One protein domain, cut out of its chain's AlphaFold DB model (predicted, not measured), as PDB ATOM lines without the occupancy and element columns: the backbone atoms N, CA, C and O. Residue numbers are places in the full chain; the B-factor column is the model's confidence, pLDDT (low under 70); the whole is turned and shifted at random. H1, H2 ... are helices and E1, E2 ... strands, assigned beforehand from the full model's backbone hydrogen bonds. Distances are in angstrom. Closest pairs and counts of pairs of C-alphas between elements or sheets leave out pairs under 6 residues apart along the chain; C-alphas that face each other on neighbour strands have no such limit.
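What this domain is: This is residues 10 to 149 of the 154 residues of an uncharacterized protein of Shewanella sp. Sh95 (UniProt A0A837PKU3). A strongly twisted sheet of four strands has two long helices, H2 and H4, side by side over one face, with the other face largely bare. E1 and E2 form a long hairpin at one edge of the sheet; short H1 lies by the end of E2, H3 joins E3 to H4, and H5 lies off the sheet after E4. Residues 10 to 32 have no named element and make a long arm beyond E1, of which residues 17 to 22 stick out. The printed part has 140 residues, with five named helices and four named strands in the order E1 E2 H1 H2 E3 H3 H4 E4 H5; the sheet runs E1 E2 E3 E4, mixed, and the class is mixed, helices and strands. The whole is compact, with a radius of gyration of the C-alphas of 16.0 A and spans of 39 by 37 by 32 A.

Where its parts are: E1, residues 33 to 41, begins at C-alpha 33 (159.550, 167.183, 237.022) and is 25.7 A long. E2, residues 47 to 56, is 26.6 A long; E3 is residues 101 to 107, 19.8 A, and E4 residues 133 to 139, 18.8 A. H2, residues 76 to 94, is 27.3 A long from C-alpha 76 (154.505, 176.908, 225.903), and H4, residues 114 to 128, is 20.9 A long. H1 is residues 67 to 73, H3 residues 108 to 112, and H5 residues 143 to 148, ending at C-alpha 148 (142.658, 181.899, 219.670).

How they stand to each other: E1 and E2 are an antiparallel hairpin, with N 36 and O 53 2.8 A apart. E2 and E3 are parallel, with N 52 and O 103 at 2.8 A, as are E3 and E4, with N 104 and O 135 at 3.0 A. E2, H1 H2, E3 and E3, H3 H4, E4 are strand-helix-strand units, parallel neighbour strands joined through helices, each with a right-handed crossover. H2 and H4 on the same face make two layers, helices over a sheet. H2 lies over E2 and E3 at a height of 8.2 A and runs only just slantwise, at 33 degrees to E2 on the local plane. H4 lies over E4 at 9.1 A and runs along it, at 12 degrees on the local plane. H2 and H4 touch, closest at the C-alphas of Lys 80 and Val 116, 6.7 A, at a shallow tilt of 17 degrees, the same way. H1 and H3 only graze the sheet; H5 is not on it. In H1, H2 and H4 every O i to N i+4 pair is within hydrogen-bond range; H3 has 0 of 1 and H5 0 of 2, but 2 of 2 and 3 of 3 O i to N i+3 pairs.

The domain as a whole: The C-alphas farthest apart, those of Ser 20 and Leu 147, are 50.0 A apart. The printed part has no cut, and no link between named elements is long. Mean pLDDT of the printed part is 75.4; residues 10 to 31, 58 to 65, 95 to 99 and 142 to 149 are under 70.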
ATOM      1  N   GLN A  10     161.650 158.391 236.558       61.03
ATOM      2  CA  GLN A  10     162.931 159.135 236.541       61.03
ATOM      3  C   GLN A  10     162.823 160.620 236.134       61.03
ATOM      4  O   GLN A  10     162.007 160.979 235.270       61.03
ATOM      5  N   ASP A  11     163.713 161.435 236.720       54.81
ATOM      6  CA  ASP A  11     163.942 162.867 236.457       54.81
ATOM      7  C   ASP A  11     164.606 163.119 235.084       54.81
ATOM      8  O   ASP A  11     165.300 162.266 234.524       54.81
ATOM      9  N   CYS A  12     164.349 164.284 234.491       58.44
ATOM     10  CA  CYS A  12     164.736 164.615 233.105       58.44
ATOM     11  C   CYS A  12     166.232 165.019 233.032       58.44
ATOM     12  O   CYS A  12     166.817 165.365 234.044       58.44
ATOM     13  N   SER A  13     167.013 164.959 231.946       50.06
ATOM     14  CA  SER A  13     166.798 164.898 230.494       50.06
ATOM     15  C   SER A  13     167.421 163.630 229.863       50.06
ATOM     16  O   SER A  13     167.981 163.729 228.778       50.06
ATOM     17  N   TYR A  14     167.363 162.480 230.566       50.84
ATOM     18  CA  TYR A  14     167.467 161.059 230.131       50.84
ATOM     19  C   TYR A  14     168.235 160.196 231.154       50.84
ATOM     20  O   TYR A  14     169.439 160.371 231.311       50.84
ATOM     21  N   ALA A  15     167.582 159.179 231.735       42.75
ATOM     22  CA  ALA A  15     168.251 157.986 232.266       42.75
ATOM     23  C   ALA A  15     167.369 156.726 232.074       42.75
ATOM     24  O   ALA A  15     166.150 156.816 231.895       42.75
ATOM     25  N   ILE A  16     168.013 155.554 232.016       49.72
ATOM     26  CA  ILE A  16     167.421 154.217 231.825       49.72
ATOM     27  C   ILE A  16     168.020 153.297 232.893       49.72
ATOM     28  O   ILE A  16     169.240 153.246 233.033       49.72
ATOM     29  N   SER A  17     167.195 152.542 233.618       39.12
ATOM     30  CA  SER A  17     167.658 151.322 234.294       39.12
ATOM     31  C   SER A  17     166.497 150.356 234.500       39.12
ATOM     32  O   SER A  17     165.745 150.454 235.466       39.12
ATOM     33  N   THR A  18     166.361 149.407 233.578       45.94
ATOM     34  CA  THR A  18     165.828 148.081 233.888       45.94
ATOM     35  C   THR A  18     167.038 147.274 234.349       45.94
ATOM     36  O   THR A  18     167.964 147.111 233.564       45.94
ATOM     37  N   THR A  19     167.095 146.906 235.629       39.09
ATOM     38  CA  THR A  19     168.100 146.030 236.274       39.09
ATOM     39  C   THR A  19     169.229 145.483 235.369       39.09
ATOM     40  O   THR A  19     168.992 144.669 234.481       39.09
ATOM     41  N   SER A  20     170.470 145.901 235.677       38.25
ATOM     42  CA  SER A  20     171.789 145.550 235.097       38.25
ATOM     43  C   SER A  20     172.119 145.994 233.650       38.25
ATOM     44  O   SER A  20     171.809 145.319 232.678       38.25
ATOM     45  N   ASN A  21     172.927 147.064 233.559       36.41
ATOM     46  CA  ASN A  21     173.969 147.321 232.538       36.41
ATOM     47  C   ASN A  21     173.674 148.108 231.243       36.41
ATOM     48  O   ASN A  21     174.377 147.907 230.255       36.41
ATOM     49  N   ILE A  22     172.796 149.119 231.242       38.19
ATOM     50  CA  ILE A  22     172.840 150.154 230.181       38.19
ATOM     51  C   ILE A  22     172.843 151.557 230.799       38.19
ATOM     52  O   ILE A  22     171.811 152.074 231.213       38.19
ATOM     53  N   LYS A  23     174.025 152.184 230.857       37.59
ATOM     54  CA  LYS A  23     174.211 153.585 231.266       37.59
ATOM     55  C   LYS A  23     174.126 154.494 230.037       37.59
ATOM     56  O   LYS A  23     175.098 154.607 229.297       37.59
ATOM     57  N   VAL A  24     173.006 155.188 229.849       39.75
ATOM     58  CA  VAL A  24     172.964 156.392 229.002       39.75
ATOM     59  C   VAL A  24     172.832 157.587 229.935       39.75
ATOM     60  O   VAL A  24     171.774 157.805 230.512       39.75
ATOM     61  N   PHE A  25     173.929 158.324 230.110       41.62
ATOM     62  CA  PHE A  25     173.956 159.592 230.836       41.62
ATOM     63  C   PHE A  25     173.995 160.740 229.826       41.62
ATOM     64  O   PHE A  25     174.918 160.815 229.012       41.62
ATOM     65  N   ARG A  26     173.030 161.658 229.904       38.16
ATOM     66  CA  ARG A  26     173.191 163.034 229.419       38.16
ATOM     67  C   ARG A  26     172.717 164.000 230.501       38.16
ATOM     68  O   ARG A  26     171.754 163.716 231.199       38.16
ATOM     69  N   GLU A  27     173.482 165.081 230.642       37.78
ATOM     70  CA  GLU A  27     173.445 166.143 231.656       37.78
ATOM     71  C   GLU A  27     172.119 166.294 232.424       37.78
ATOM     72  O   GLU A  27     171.095 166.700 231.871       37.78
ATOM     73  N   PHE A  28     172.172 166.039 233.735       45.47
ATOM     74  CA  PHE A  28     171.121 166.425 234.673       45.47
ATOM     75  C   PHE A  28     171.096 167.953 234.789       45.47
ATOM     76  O   PHE A  28     171.753 168.540 235.647       45.47
ATOM     77  N   LYS A  29     170.338 168.629 233.923       50.62
ATOM     78  CA  LYS A  29     169.798 169.939 234.304       50.62
ATOM     79  C   LYS A  29     168.783 169.686 235.416       50.62
ATOM     80  O   LYS A  29     168.009 168.745 235.305       50.62
ATOM     81  N   ALA A  30     168.808 170.482 236.484       56.62
ATOM     82  CA  ALA A  30     167.833 170.391 237.567       56.62
ATOM     83  C   ALA A  30     166.414 170.510 236.984       56.62
ATOM     84  O   ALA A  30     165.976 171.592 236.589       56.62
ATOM     85  N   CYS A  31     165.737 169.375 236.835       64.69
ATOM     86  CA  CYS A  31     164.397 169.310 236.283       64.69
ATOM     87  C   CYS A  31     163.407 169.293 237.439       64.69
ATOM     88  O   CYS A  31     163.498 168.466 238.337       64.69
ATOM     89  N   ASN A  32     162.426 170.191 237.393       71.62
ATOM     90  CA  ASN A  32     161.385 170.284 238.418       71.62
ATOM     91  C   ASN A  32     160.249 169.272 238.170       71.62
ATOM     92  O   ASN A  32     159.126 169.489 238.619       71.62
ATOM     93  N   TYR A  33     160.508 168.219 237.389       78.56
ATOM     94  CA  TYR A  33     159.550 167.183 237.022       78.56
ATOM     95  C   TYR A  33     160.240 165.873 236.617       78.56
ATOM     96  O   TYR A  33     161.374 165.860 236.130       78.56
ATOM     97  N   TRP A  34     159.483 164.788 236.736       78.00
ATOM     98  CA  TRP A  34     159.829 163.430 236.336       78.00
ATOM     99  C   TRP A  34     158.720 162.813 235.487       78.00
ATOM    100  O   TRP A  34     157.600 163.325 235.417       78.00
ATOM    101  N   HIS A  35     159.034 161.697 234.830       82.06
ATOM    102  CA  HIS A  35     158.051 160.925 234.068       82.06
ATOM    103  C   HIS A  35     157.866 159.531 234.656       82.06
ATOM    104  O   HIS A  35     158.841 158.872 235.034       82.06
ATOM    105  N   VAL A  36     156.617 159.074 234.653       81.81
ATOM    106  CA  VAL A  36     156.186 157.762 235.131       81.81
ATOM    107  C   VAL A  36     155.303 157.074 234.107       81.81
ATOM    108  O   VAL A  36     154.546 157.744 233.415       81.81
ATOM    109  N   SER A  37     155.379 155.751 233.990       83.25
ATOM    110  CA  SER A  37     154.380 155.001 233.213       83.25
ATOM    111  C   SER A  37     153.257 154.484 234.083       83.25
ATOM    112  O   SER A  37     153.503 154.063 235.200       83.25
ATOM    113  N   GLN A  38     152.073 154.331 233.525       85.81
ATOM    114  CA  GLN A  38     150.995 153.564 234.120       85.81
ATOM    115  C   GLN A  38     150.524 152.500 233.130       85.81
ATOM    116  O   GLN A  38     150.312 152.780 231.954       85.81
ATOM    117  N   ASN A  39     150.382 151.258 233.596       86.81
ATOM    118  CA  ASN A  39     149.856 150.182 232.759       86.81
ATOM    119  C   ASN A  39     148.367 150.413 232.496       86.81
ATOM    120  O   ASN A  39     147.590 150.573 233.437       86.81
ATOM    121  N   ILE A  40     147.967 150.335 231.229       88.12
ATOM    122  CA  ILE A  40     146.564 150.251 230.836       88.12
ATOM    123  C   ILE A  40     146.254 148.779 230.603       88.12
ATOM    124  O   ILE A  40     146.870 148.119 229.764       88.12
ATOM    125  N   ILE A  41     145.317 148.254 231.386       88.12
ATOM    126  CA  ILE A  41     144.944 146.841 231.403       88.12
ATOM    127  C   ILE A  41     143.527 146.705 230.847       88.12
ATOM    128  O   ILE A  41     142.619 147.446 231.223       88.12
ATOM    129  N   THR A  42     143.323 145.761 229.935       88.69
ATOM    130  CA  THR A  42     141.993 145.422 229.416       88.69
ATOM    131  C   THR A  42     141.136 144.742 230.489       88.69
ATOM    132  O   THR A  42     141.640 144.176 231.455       88.69
ATOM    133  N   ARG A  43     139.810 144.691 230.292       90.25
ATOM    134  CA  ARG A  43     138.881 144.031 231.240       90.25
ATOM    135  C   ARG A  43     139.186 142.550 231.511       90.25
ATOM    136  O   ARG A  43     138.788 142.035 232.544       90.25
ATOM    137  N   ASN A  44     139.881 141.869 230.599       92.81
ATOM    138  CA  ASN A  44     140.320 140.478 230.762       92.81
ATOM    139  C   ASN A  44     141.725 140.341 231.386       92.81
ATOM    140  O   ASN A  44     142.315 139.268 231.309       92.81
ATOM    141  N   GLY A  45     142.280 141.414 231.960       86.25
ATOM    142  CA  GLY A  45     143.549 141.386 232.690       86.25
ATOM    143  C   GLY A  45     144.809 141.408 231.821       86.25
ATOM    144  O   GLY A  45     145.905 141.235 232.348       86.25
ATOM    145  N   LYS A  46     144.693 141.615 230.503       86.69
ATOM    146  CA  LYS A  46     145.853 141.688 229.600       86.69
ATOM    147  C   LYS A  46     146.414 143.110 229.529       86.69
ATOM    148  O   LYS A  46     145.666 144.085 229.570       86.69
ATOM    149  N   LEU A  47     147.733 143.231 229.374       85.94
ATOM    150  CA  LEU A  47     148.377 144.520 229.120       85.94
ATOM    151  C   LEU A  47     147.940 145.052 227.749       85.94
ATOM    152  O   LEU A  47     148.193 144.418 226.728       85.94
ATOM    153  N   HIS A  48     147.274 146.206 227.735       88.94
ATOM    154  CA  HIS A  48     146.863 146.889 226.511       88.94
ATOM    155  C   HIS A  48     147.939 147.851 226.010       88.94
ATOM    156  O   HIS A  48     148.188 147.921 224.807       88.94
ATOM    157  N   GLY A  49     148.559 148.593 226.928       89.56
ATOM    158  CA  GLY A  49     149.530 149.634 226.620       89.56
ATOM    159  C   GLY A  49     150.023 150.352 227.869       89.56
ATOM    160  O   GLY A  49     149.736 149.935 228.994       89.56
ATOM    161  N   LEU A  50     150.758 151.439 227.658       88.75
ATOM    162  CA  LEU A  50     151.297 152.279 228.723       88.75
ATOM    163  C   LEU A  50     150.879 153.728 228.542       88.75
ATOM    164  O   LEU A  50     151.125 154.313 227.491       88.75
ATOM    165  N   GLU A  51     150.353 154.329 229.594       90.44
ATOM    166  CA  GLU A  51     150.246 155.776 229.705       90.44
ATOM    167  C   GLU A  51     151.552 156.349 230.247       90.44
ATOM    168  O   GLU A  51     152.092 155.825 231.217       90.44
ATOM    169  N   ILE A  52     152.080 157.407 229.635       88.38
ATOM    170  CA  ILE A  52     153.238 158.137 230.151       88.38
ATOM    171  C   ILE A  52     152.758 159.458 230.738       88.38
ATOM    172  O   ILE A  52     152.141 160.290 230.073       88.38
ATOM    173  N   LEU A  53     153.089 159.643 232.005       85.00
ATOM    174  CA  LEU A  53     152.607 160.697 232.872       85.00
ATOM    175  C   LEU A  53     153.782 161.551 233.333       85.00
ATOM    176  O   LEU A  53     154.753 161.038 233.888       85.00
ATOM    177  N   SER A  54     153.673 162.864 233.175       85.12
ATOM    178  CA  SER A  54     154.619 163.811 233.769       85.12
ATOM    179  C   SER A  54     154.154 164.212 235.174       85.12
ATOM    180  O   SER A  54     152.951 164.326 235.442       85.12
ATOM    181  N   ARG A  55     155.092 164.402 236.100       79.06
ATOM    182  CA  ARG A  55     154.828 164.726 237.508       79.06
ATOM    183  C   ARG A  55     155.829 165.769 238.002       79.06
ATOM    184  O   ARG A  55     157.012 165.592 237.737       79.06
ATOM    185  N   PRO A  56     155.411 166.822 238.720       78.06
ATOM    186  CA  PRO A  56     156.354 167.740 239.341       78.06
ATOM    187  C   PRO A  56     157.202 167.020 240.392       78.06
ATOM    188  O   PRO A  56     156.753 166.063 241.034       78.06
ATOM    189  N   VAL A  57     158.430 167.495 240.574       72.25
ATOM    190  CA  VAL A  57     159.261 167.137 241.723       72.25
ATOM    191  C   VAL A  57     158.797 167.993 242.896       72.25
ATOM    192  O   VAL A  57     158.812 169.221 242.822       72.25
ATOM    193  N   TYR A  58     158.359 167.349 243.977       62.94
ATOM    194  CA  TYR A  58     158.044 168.050 245.218       62.94
ATOM    195  C   TYR A  58     159.359 168.416 245.908       62.94
ATOM    196  O   TYR A  58     160.058 167.538 246.415       62.94
ATOM    197  N   PHE A  59     159.704 169.703 245.927       53.53
ATOM    198  CA  PHE A  59     160.775 170.194 246.787       53.53
ATOM    199  C   PHE A  59     160.241 170.262 248.219       53.53
ATOM    200  O   PHE A  59     159.190 170.846 248.479       53.53
ATOM    201  N   SER A  60     160.930 169.609 249.150       42.03
ATOM    202  CA  SER A  60     160.602 169.655 250.573       42.03
ATOM    203  C   SER A  60     160.797 171.081 251.101       42.03
ATOM    204  O   SER A  60     161.936 171.499 251.299       42.03
ATOM    205  N   GLY A  61     159.699 171.809 251.314       47.66
ATOM    206  CA  GLY A  61     159.694 173.150 251.906       47.66
ATOM    207  C   GLY A  61     158.873 174.152 251.092       47.66
ATOM    208  O   GLY A  61     159.324 174.654 250.071       47.66
ATOM    209  N   ASP A  62     157.673 174.440 251.590       43.72
ATOM    210  CA  ASP A  62     156.899 175.679 251.411       43.72
ATOM    211  C   ASP A  62     156.011 175.929 250.185       43.72
ATOM    212  O   ASP A  62     155.214 176.863 250.253       43.72
ATOM    213  N   ILE A  63     155.982 175.102 249.130       51.25
ATOM    214  CA  ILE A  63     154.921 175.249 248.107       51.25
ATOM    215  C   ILE A  63     154.404 173.895 247.604       51.25
ATOM    216  O   ILE A  63     155.019 173.232 246.769       51.25
ATOM    217  N   PHE A  64     153.218 173.502 248.077       55.53
ATOM    218  CA  PHE A  64     152.426 172.444 247.449       55.53
ATOM    219  C   PHE A  64     151.765 173.007 246.185       55.53
ATOM    220  O   PHE A  64     150.665 173.548 246.247       55.53
ATOM    221  N   PHE A  65     152.415 172.884 245.028       59.03
ATOM    222  CA  PHE A  65     151.699 173.046 243.761       59.03
ATOM    223  C   PHE A  65     150.831 171.809 243.527       59.03
ATOM    224  O   PHE A  65     151.327 170.678 243.593       59.03
ATOM    225  N   SER A  66     149.544 172.004 243.228       74.50
ATOM    226  CA  SER A  66     148.760 170.918 242.642       74.50
ATOM    227  C   SER A  66     149.347 170.549 241.272       74.50
ATOM    228  O   SER A  66     150.039 171.351 240.636       74.50
ATOM    229  N   LEU A  67     149.082 169.327 240.799       75.75
ATOM    230  CA  LEU A  67     149.531 168.879 239.474       75.75
ATOM    231  C   LEU A  67     149.092 169.862 238.376       75.75
ATOM    232  O   LEU A  67     149.874 170.195 237.486       75.75
ATOM    233  N   ASP A  68     147.854 170.341 238.469       79.31
ATOM    234  CA  ASP A  68     147.287 171.272 237.503       79.31
ATOM    235  C   ASP A  68     147.909 172.662 237.611       79.31
ATOM    236  O   ASP A  68     148.196 173.258 236.575       79.31
ATOM    237  N   ASP A  69     148.174 173.166 238.819       78.44
ATOM    238  CA  ASP A  69     148.827 174.471 238.996       78.44
ATOM    239  C   ASP A  69     150.252 174.452 238.449       78.44
ATOM    240  O   ASP A  69     150.671 175.392 237.771       78.44
ATOM    241  N   TYR A  70     150.976 173.351 238.665       82.00
ATOM    242  CA  TYR A  70     152.291 173.159 238.072       82.00
ATOM    243  C   TYR A  70     152.220 173.241 236.544       82.00
ATOM    244  O   TYR A  70     152.920 174.059 235.952       82.00
ATOM    245  N   PHE A  71     151.359 172.449 235.896       80.94
ATOM    246  CA  PHE A  71     151.267 172.461 234.434       80.94
ATOM    247  C   PHE A  71     150.739 173.786 233.885       80.94
ATOM    248  O   PHE A  71     151.246 174.236 232.866       80.94
ATOM    249  N   LYS A  72     149.804 174.455 234.565       81.25
ATOM    250  CA  LYS A  72     149.349 175.806 234.189       81.25
ATOM    251  C   LYS A  72     150.462 176.851 234.284       81.25
ATOM    252  O   LYS A  72     150.467 177.793 233.501       81.25
ATOM    253  N   SER A  73     151.401 176.688 235.217       79.75
ATOM    254  CA  SER A  73     152.536 177.605 235.383       79.75
ATOM    255  C   SER A  73     153.601 177.479 234.286       79.75
ATOM    256  O   SER A  73     154.471 178.343 234.161       79.75
ATOM    257  N   LEU A  74     153.570 176.404 233.491       81.06
ATOM    258  CA  LEU A  74     154.572 176.174 232.463       81.06
ATOM    259  C   LEU A  74     154.354 177.081 231.253       81.06
ATOM    260  O   LEU A  74     153.245 177.293 230.771       81.06
ATOM    261  N   SER A  75     155.460 177.565 230.693       81.12
ATOM    262  CA  SER A  75     155.425 178.228 229.393       81.12
ATOM    263  C   SER A  75     155.146 177.227 228.266       81.12
ATOM    264  O   SER A  75     155.421 176.030 228.379       81.12
ATOM    265  N   GLN A  76     154.690 177.726 227.113       78.62
ATOM    266  CA  GLN A  76     154.505 176.908 225.903       78.62
ATOM    267  C   GLN A  76     155.785 176.153 225.508       78.62
ATOM    268  O   GLN A  76     155.739 174.976 225.159       78.62
ATOM    269  N   VAL A  77     156.949 176.799 225.647       81.19
ATOM    270  CA  VAL A  77     158.261 176.181 225.392       81.19
ATOM    271  C   VAL A  77     158.499 174.989 226.322       81.19
ATOM    272  O   VAL A  77     159.017 173.961 225.886       81.19
ATOM    273  N   LYS A  78     158.105 175.093 227.596       81.88
ATOM    274  CA  LYS A  78     158.237 174.003 228.570       81.88
ATOM    275  C   LYS A  78     157.275 172.856 228.280       81.88
ATOM    276  O   LYS A  78     157.687 171.702 228.352       81.88
ATOM    277  N   HIS A  79     156.046 173.151 227.862       83.94
ATOM    278  CA  HIS A  79     155.124 172.117 227.393       83.94
ATOM    279  C   HIS A  79     155.641 171.385 226.151       83.94
ATOM    280  O   HIS A  79     155.604 170.157 226.108       83.94
ATOM    281  N   LYS A  80     156.193 172.111 225.173       84.88
ATOM    282  CA  LYS A  80     156.861 171.505 224.015       84.88
ATOM    283  C   LYS A  80     157.999 170.582 224.452       84.88
ATOM    284  O   LYS A  80     158.056 169.445 223.997       84.88
ATOM    285  N   GLN A  81     158.876 171.044 225.347       84.44
ATOM    286  CA  GLN A  81     159.986 170.235 225.873       84.44
ATOM    287  C   GLN A  81     159.490 168.929 226.508       84.44
ATOM    288  O   GLN A  81     159.977 167.863 226.141       84.44
ATOM    289  N   LEU A  82     158.465 169.002 227.364       85.38
ATOM    290  CA  LEU A  82     157.846 167.831 227.989       85.38
ATOM    291  C   LEU A  82     157.375 166.798 226.962       85.38
ATOM    292  O   LEU A  82     157.718 165.620 227.065       85.38
ATOM    293  N   VAL A  83     156.614 167.233 225.955       88.81
ATOM    294  CA  VAL A  83     156.077 166.327 224.930       88.81
ATOM    295  C   VAL A  83     157.208 165.701 224.115       88.81
ATOM    296  O   VAL A  83     157.198 164.493 223.874       88.81
ATOM    297  N   MET A  84     158.216 166.486 223.731       87.44
ATOM    298  CA  MET A  84     159.362 165.993 222.962       87.44
ATOM    299  C   MET A  84     160.163 164.937 223.736       87.44
ATOM    300  O   MET A  84     160.507 163.901 223.166       87.44
ATOM    301  N   GLU A  85     160.389 165.146 225.034       85.56
ATOM    302  CA  GLU A  85     161.051 164.167 225.906       85.56
ATOM    303  C   GLU A  85     160.261 162.859 226.016       85.56
ATOM    304  O   GLU A  85     160.837 161.772 225.931       85.56
ATOM    305  N   VAL A  86     158.935 162.935 226.178       87.56
ATOM    306  CA  VAL A  86     158.076 161.741 226.198       87.56
ATOM    307  C   VAL A  86     158.174 160.990 224.868       87.56
ATOM    308  O   VAL A  86     158.333 159.768 224.861       87.56
ATOM    309  N   MET A  87     158.155 161.700 223.738       87.88
ATOM    310  CA  MET A  87     158.269 161.088 222.408       87.88
ATOM    311  C   MET A  87     159.594 160.361 222.206       87.88
ATOM    312  O   MET A  87     159.623 159.236 221.700       87.88
ATOM    313  N   ASP A  88     160.696 160.976 222.617       84.31
ATOM    314  CA  ASP A  88     162.013 160.360 222.511       84.31
ATOM    315  C   ASP A  88     162.143 159.152 223.470       84.31
ATOM    316  O   ASP A  88     162.775 158.149 223.125       84.31
ATOM    317  N   LYS A  89     161.471 159.176 224.636       80.19
ATOM    318  CA  LYS A  89     161.381 158.025 225.556       80.19
ATOM    319  C   LYS A  89     160.615 156.854 224.936       80.19
ATOM    320  O   LYS A  89     161.109 155.728 224.990       80.19
ATOM    321  N   ILE A  90     159.467 157.101 224.303       85.50
ATOM    322  CA  ILE A  90     158.698 156.064 223.588       85.50
ATOM    323  C   ILE A  90     159.556 155.419 222.501       85.50
ATOM    324  O   ILE A  90     159.677 154.194 222.444       85.50
ATOM    325  N   HIS A  91     160.201 156.244 221.670       82.50
ATOM    326  CA  HIS A  91     161.042 155.765 220.573       82.50
ATOM    327  C   HIS A  91     162.168 154.851 221.059       82.50
ATOM    328  O   HIS A  91     162.456 153.829 220.435       82.50
ATOM    329  N   TYR A  92     162.798 155.200 222.183       76.88
ATOM    330  CA  TYR A  92     163.854 154.392 222.784       76.88
ATOM    331  C   TYR A  92     163.326 153.075 223.368       76.88
ATOM    332  O   TYR A  92     163.884 152.014 223.091       76.88
ATOM    333  N   PHE A  93     162.256 153.110 224.164       74.31
ATOM    334  CA  PHE A  93     161.764 151.918 224.863       74.31
ATOM    335  C   PHE A  93     161.133 150.894 223.931       74.31
ATOM    336  O   PHE A  93     161.348 149.697 224.121       74.31
ATOM    337  N   HIS A  94     160.409 151.347 222.909       75.38
ATOM    338  CA  HIS A  94     159.782 150.450 221.945       75.38
ATOM    339  C   HIS A  94     160.811 149.677 221.107       75.38
ATOM    340  O   HIS A  94     160.547 148.568 220.662       75.38
ATOM    341  N   ARG A  95     162.026 150.212 220.912       68.31
ATOM    342  CA  ARG A  95     163.112 149.451 220.263       68.31
ATOM    343  C   ARG A  95     163.524 148.202 221.045       68.31
ATOM    344  O   ARG A  95     164.103 147.306 220.444       68.31
ATOM    345  N   ASN A  96     163.243 148.158 222.347       65.19
ATOM    346  CA  ASN A  96     163.756 147.146 223.267       65.19
ATOM    347  C   ASN A  96     162.660 146.271 223.904       65.19
ATOM    348  O   ASN A  96     162.997 145.393 224.688       65.19
ATOM    349  N   ASN A  97     161.370 146.508 223.624       66.56
ATOM    350  CA  ASN A  97     160.251 145.825 224.289       66.56
ATOM    351  C   ASN A  97     159.082 145.550 223.327       66.56
ATOM    352  O   ASN A  97     158.908 146.255 222.339       66.56
ATOM    353  N   GLU A  98     158.225 144.586 223.675       68.12
ATOM    354  CA  GLU A  98     157.036 144.185 222.893       68.12
ATOM    355  C   GLU A  98     155.792 145.070 223.124       68.12
ATOM    356  O   GLU A  98     154.698 144.761 222.655       68.12
ATOM    357  N   ILE A  99     155.917 146.176 223.860       67.44
ATOM    358  CA  ILE A  99     154.782 147.063 224.149       67.44
ATOM    359  C   ILE A  99     154.533 147.970 222.954       67.44
ATOM    360  O   ILE A  99     155.378 148.792 222.608       67.44
ATOM    361  N   VAL A 100     153.356 147.844 222.347       74.94
ATOM    362  CA  VAL A 100     153.034 148.500 221.074       74.94
ATOM    363  C   VAL A 100     152.142 149.741 221.222       74.94
ATOM    364  O   VAL A 100     152.211 150.629 220.377       74.94
ATOM    365  N   ASN A 101     151.359 149.864 222.300       91.00
ATOM    366  CA  ASN A 101     150.433 150.988 222.485       91.00
ATOM    367  C   ASN A 101     150.893 151.937 223.588       91.00
ATOM    368  O   ASN A 101     151.160 151.508 224.716       91.00
ATOM    369  N   TYR A 102     150.924 153.228 223.268       92.88
ATOM    370  CA  TYR A 102     151.313 154.288 224.191       92.88
ATOM    371  C   TYR A 102     150.242 155.367 224.262       92.88
ATOM    372  O   TYR A 102     149.658 155.731 223.246       92.88
ATOM    373  N   PHE A 103     150.025 155.896 225.459       94.12
ATOM    374  CA  PHE A 103     149.086 156.968 225.751       94.12
ATOM    375  C   PHE A 103     149.874 158.125 226.349       94.12
ATOM    376  O   PHE A 103     150.746 157.919 227.197       94.12
ATOM    377  N   ILE A 104     149.634 159.333 225.858       93.25
ATOM    378  CA  ILE A 104     150.333 160.528 226.323       93.25
ATOM    379  C   ILE A 104     149.342 161.650 226.572       93.25
ATOM    380  O   ILE A 104     148.423 161.857 225.785       93.25
ATOM    381  N   ASN A 105     149.596 162.431 227.614       90.00
ATOM    382  CA  ASN A 105     148.863 163.664 227.848       90.00
ATOM    383  C   ASN A 105     149.554 164.817 227.111       90.00
ATOM    384  O   ASN A 105     150.751 165.054 227.295       90.00
ATOM    385  N   VAL A 106     148.806 165.544 226.283       89.81
ATOM    386  CA  VAL A 106     149.307 166.715 225.552       89.81
ATOM    387  C   VAL A 106     148.389 167.896 225.814       89.81
ATOM    388  O   VAL A 106     147.186 167.835 225.572       89.81
ATOM    389  N   GLU A 107     148.960 169.001 226.289       86.06
ATOM    390  CA  GLU A 107     148.219 170.256 226.372       86.06
ATOM    391  C   GLU A 107     147.820 170.733 224.981       86.06
ATOM    392  O   GLU A 107     148.647 170.769 224.068       86.06
ATOM    393  N   ARG A 108     146.575 171.194 224.844       84.00
ATOM    394  CA  ARG A 108     146.042 171.729 223.584       84.00
ATOM    395  C   ARG A 108     146.968 172.761 222.932       84.00
ATOM    396  O   ARG A 108     147.148 172.737 221.721       84.00
ATOM    397  N   VAL A 109     147.585 173.638 223.727       82.00
ATOM    398  CA  VAL A 109     148.501 174.676 223.224       82.00
ATOM    399  C   VAL A 109     149.750 174.096 222.552       82.00
ATOM    400  O   VAL A 109     150.247 174.674 221.591       82.00
ATOM    401  N   SER A 110     150.228 172.927 222.987       86.06
ATOM    402  CA  SER A 110     151.375 172.254 222.366       86.06
ATOM    403  C   SER A 110     151.073 171.766 220.952       86.06
ATOM    404  O   SER A 110     151.993 171.611 220.160       86.06
ATOM    405  N   LEU A 111     149.800 171.525 220.622       87.25
ATOM    406  CA  LEU A 111     149.379 171.081 219.289       87.25
ATOM    407  C   LEU A 111     149.393 172.211 218.250       87.25
ATOM    408  O   LEU A 111     149.228 171.944 217.065       87.25
ATOM    409  N   LEU A 112     149.598 173.460 218.678       85.25
ATOM    410  CA  LEU A 112     149.796 174.599 217.778       85.25
ATOM    411  C   LEU A 112     151.236 174.694 217.261       85.25
ATOM    412  O   LEU A 112     151.516 175.497 216.378       85.25
ATOM    413  N   ASP A 113     152.154 173.906 217.825       86.94
ATOM    414  CA  ASP A 113     153.549 173.873 217.412       86.94
ATOM    415  C   ASP A 113     153.779 172.762 216.378       86.94
ATOM    416  O   ASP A 113     153.634 171.567 216.659       86.94
ATOM    417  N   ASP A 114     154.186 173.157 215.172       90.00
ATOM    418  CA  ASP A 114     154.425 172.236 214.060       90.00
ATOM    419  C   ASP A 114     155.456 171.145 214.379       90.00
ATOM    420  O   ASP A 114     155.353 170.030 213.862       90.00
ATOM    421  N   ASP A 115     156.468 171.423 215.209       90.94
ATOM    422  CA  ASP A 115     157.468 170.411 215.557       90.94
ATOM    423  C   ASP A 115     156.866 169.325 216.441       90.94
ATOM    424  O   ASP A 115     157.187 168.147 216.258       90.94
ATOM    425  N   VAL A 116     155.973 169.707 217.360       91.81
ATOM    426  CA  VAL A 116     155.223 168.755 218.186       91.81
ATOM    427  C   VAL A 116     154.379 167.860 217.283       91.81
ATOM    428  O   VAL A 116     154.504 166.637 217.356       91.81
ATOM    429  N   ILE A 117     153.598 168.441 216.369       93.25
ATOM    430  CA  ILE A 117     152.761 167.677 215.431       93.25
ATOM    431  C   ILE A 117     153.607 166.743 214.559       93.25
ATOM    432  O   ILE A 117     153.327 165.542 214.476       93.25
ATOM    433  N   ARG A 118     154.692 167.244 213.957       92.88
ATOM    434  CA  ARG A 118     155.613 166.427 213.148       92.88
ATOM    435  C   ARG A 118     156.194 165.262 213.947       92.88
ATOM    436  O   ARG A 118     156.308 164.151 213.421       92.88
ATOM    437  N   LYS A 119     156.560 165.487 215.213       92.25
ATOM    438  CA  LYS A 119     157.101 164.440 216.085       92.25
ATOM    439  C   LYS A 119     156.045 163.388 216.427       92.25
ATOM    440  O   LYS A 119     156.344 162.202 216.290       92.25
ATOM    441  N   LEU A 120     154.828 163.801 216.792       93.62
ATOM    442  CA  LEU A 120     153.703 162.902 217.079       93.62
ATOM    443  C   LEU A 120     153.407 161.988 215.885       93.62
ATOM    444  O   LEU A 120     153.364 160.767 216.033       93.62
ATOM    445  N   LEU A 121     153.297 162.562 214.682       93.56
ATOM    446  CA  LEU A 121     153.056 161.802 213.452       93.56
ATOM    447  C   LEU A 121     154.178 160.797 213.168       93.56
ATOM    448  O   LEU A 121     153.913 159.649 212.805       93.56
ATOM    449  N   ARG A 122     155.439 161.203 213.363       93.00
ATOM    450  CA  ARG A 122     156.597 160.326 213.164       93.00
ATOM    451  C   ARG A 122     156.594 159.142 214.131       93.00
ATOM    452  O   ARG A 122     156.859 158.022 213.693       93.00
ATOM    453  N   ILE A 123     156.317 159.376 215.413       91.31
ATOM    454  CA  ILE A 123     156.251 158.311 216.423       91.31
ATOM    455  C   ILE A 123     155.066 157.388 216.156       91.31
ATOM    456  O   ILE A 123     155.246 156.173 216.153       91.31
ATOM    457  N   ASN A 124     153.888 157.931 215.848       93.12
ATOM    458  CA  ASN A 124     152.726 157.104 215.548       93.12
ATOM    459  C   ASN A 124     152.963 156.215 214.320       93.12
ATOM    460  O   ASN A 124     152.733 155.013 214.384       93.12
ATOM    461  N   LYS A 125     153.525 156.762 213.232       92.06
ATOM    462  CA  LYS A 125     153.896 155.967 212.048       92.06
ATOM    463  C   LYS A 125     154.889 154.852 212.395       92.06
ATOM    464  O   LYS A 125     154.788 153.744 211.874       92.06
ATOM    465  N   TYR A 126     155.856 155.142 213.266       90.06
ATOM    466  CA  TYR A 126     156.816 154.148 213.739       90.06
ATOM    467  C   TYR A 126     156.136 153.011 214.520       90.06
ATOM    468  O   TYR A 126     156.430 151.849 214.246       90.06
ATOM    469  N   LEU A 127     155.201 153.328 215.423       90.12
ATOM    470  CA  LEU A 127     154.437 152.335 216.187       90.12
ATOM    471  C   LEU A 127     153.465 151.537 215.306       90.12
ATOM    472  O   LEU A 127     153.380 150.321 215.449       90.12
ATOM    473  N   GLN A 128     152.796 152.174 214.342       91.12
ATOM    474  CA  GLN A 128     151.878 151.505 213.411       91.12
ATOM    475  C   GLN A 128     152.574 150.417 212.588       91.12
ATOM    476  O   GLN A 128     152.046 149.317 212.448       91.12
ATOM    477  N   ASN A 129     153.807 150.669 212.138       89.00
ATOM    478  CA  ASN A 129     154.633 149.661 211.459       89.00
ATOM    479  C   ASN A 129     154.977 148.448 212.345       89.00
ATOM    480  O   ASN A 129     155.518 147.456 211.858       89.00
ATOM    481  N   LYS A 130     154.712 148.541 213.648       86.38
ATOM    482  CA  LYS A 130     154.950 147.516 214.665       86.38
ATOM    483  C   LYS A 130     153.644 146.967 215.255       86.38
ATOM    484  O   LYS A 130     153.690 146.241 216.240       86.38
ATOM    485  N   GLY A 131     152.493 147.290 214.656       88.31
ATOM    486  CA  GLY A 131     151.174 146.856 215.132       88.31
ATOM    487  C   GLY A 131     150.662 147.632 216.349       88.31
ATOM    488  O   GLY A 131     149.779 147.152 217.054       88.31
ATOM    489  N   GLY A 132     151.235 148.806 216.609       89.75
ATOM    490  CA  GLY A 132     150.930 149.669 217.740       89.75
ATOM    491  C   GLY A 132     150.311 151.005 217.365       89.75
ATOM    492  O   GLY A 132     150.236 151.369 216.192       89.75
ATOM    493  N   VAL A 133     149.899 151.760 218.379       92.75
ATOM    494  CA  VAL A 133     149.293 153.086 218.210       92.75
ATOM    495  C   VAL A 133     149.786 154.048 219.292       92.75
ATOM    496  O   VAL A 133     149.964 153.667 220.451       92.75
ATOM    497  N   LEU A 134     149.994 155.309 218.906       94.75
ATOM    498  CA  LEU A 134     150.102 156.424 219.842       94.75
ATOM    499  C   LEU A 134     148.723 157.067 220.025       94.75
ATOM    500  O   LEU A 134     148.198 157.682 219.096       94.75
ATOM    501  N   THR A 135     148.172 156.977 221.228       94.88
ATOM    502  CA  THR A 135     146.969 157.705 221.630       94.88
ATOM    503  C   THR A 135     147.375 159.021 222.284       94.88
ATOM    504  O   THR A 135     148.146 159.040 223.244       94.88
ATOM    505  N   VAL A 136     146.853 160.131 221.762       93.56
ATOM    506  CA  VAL A 136     147.068 161.468 222.326       93.56
ATOM    507  C   VAL A 136     145.831 161.876 223.113       93.56
ATOM    508  O   VAL A 136     144.763 162.088 222.543       93.56
ATOM    509  N   GLU A 137     145.987 162.002 224.423       91.31
ATOM    510  CA  GLU A 137     144.968 162.482 225.346       91.31
ATOM    511  C   GLU A 137     145.139 163.991 225.502       91.31
ATOM    512  O   GLU A 137     146.113 164.487 226.077       91.31
ATOM    513  N   VAL A 138     144.217 164.746 224.913       88.69
ATOM    514  CA  VAL A 138     144.313 166.204 224.896       88.69
ATOM    515  C   VAL A 138     143.771 166.756 226.206       88.69
ATOM    516  O   VAL A 138     142.578 166.642 226.483       88.69
ATOM    517  N   THR A 139     144.633 167.389 227.000       83.62
ATOM    518  CA  THR A 139     144.194 168.139 228.181       83.62
ATOM    519  C   THR A 139     143.973 169.610 227.833       83.62
ATOM    520  O   THR A 139     144.719 170.207 227.052       83.62
ATOM    521  N   GLN A 140     142.939 170.206 228.429       76.50
ATOM    522  CA  GLN A 140     142.611 171.619 228.277       76.50
ATOM    523  C   GLN A 140     142.654 172.316 229.641       76.50
ATOM    524  O   GLN A 140     141.622 172.549 230.265       76.50
ATOM    525  N   ARG A 141     143.862 172.655 230.111       74.88
ATOM    526  CA  ARG A 141     144.039 173.391 231.379       74.88
ATOM    527  C   ARG A 141     143.975 174.914 231.217       74.88
ATOM    528  O   ARG A 141     143.788 175.618 232.203       74.88
ATOM    529  N   ASN A 142     144.083 175.403 229.979       67.25
ATOM    530  CA  ASN A 142     144.042 176.821 229.613       67.25
ATOM    531  C   ASN A 142     142.869 177.094 228.647       67.25
ATOM    532  O   ASN A 142     143.079 177.160 227.431       67.25
ATOM    533  N   PRO A 143     141.622 177.216 229.145       64.94
ATOM    534  CA  PRO A 143     140.450 177.409 228.292       64.94
ATOM    535  C   PRO A 143     140.517 178.722 227.504       64.94
ATOM    536  O   PRO A 143     140.032 178.790 226.383       64.94
ATOM    537  N   GLU A 144     141.193 179.739 228.023       62.53
ATOM    538  CA  GLU A 144     141.282 181.059 227.388       62.53
ATOM    539  C   GLU A 144     142.107 181.030 226.098       62.53
ATOM    540  O   GLU A 144     141.807 181.733 225.138       62.53
ATOM    541  N   LEU A 145     143.083 180.120 226.014       57.91
ATOM    542  CA  LEU A 145     143.847 179.901 224.785       57.91
ATOM    543  C   LEU A 145     143.002 179.260 223.677       57.91
ATOM    544  O   LEU A 145     143.335 179.403 222.503       57.91
ATOM    545  N   SER A 146     141.886 178.603 224.021       55.59
ATOM    546  CA  SER A 146     140.968 178.044 223.023       55.59
ATOM    547  C   SER A 146     140.242 179.120 222.209       55.59
ATOM    548  O   SER A 146     139.843 178.843 221.082       55.59
ATOM    549  N   LEU A 147     140.172 180.360 222.713       57.28
ATOM    550  CA  LEU A 147     139.610 181.515 221.999       57.28
ATOM    551  C   LEU A 147     140.441 181.920 220.773       57.28
ATOM    552  O   LEU A 147     139.910 182.514 219.838       57.28
ATOM    553  N   PHE A 148     141.731 181.575 220.758       56.91
ATOM    554  CA  PHE A 148     142.658 181.899 219.670       56.91
ATOM    555  C   PHE A 148     142.915 180.709 218.736       56.91
ATOM    556  O   PHE A 148     143.717 180.805 217.809       56.91
ATOM    557  N   THR A 149     142.231 179.582 218.957       54.06
ATOM    558  CA  THR A 149     142.370 178.365 218.150       54.06
ATOM    559  C   THR A 149     141.020 177.971 217.578       54.06
ATOM    560  O   THR A 149     140.068 177.768 218.326       54.06
TER     561      THR A 149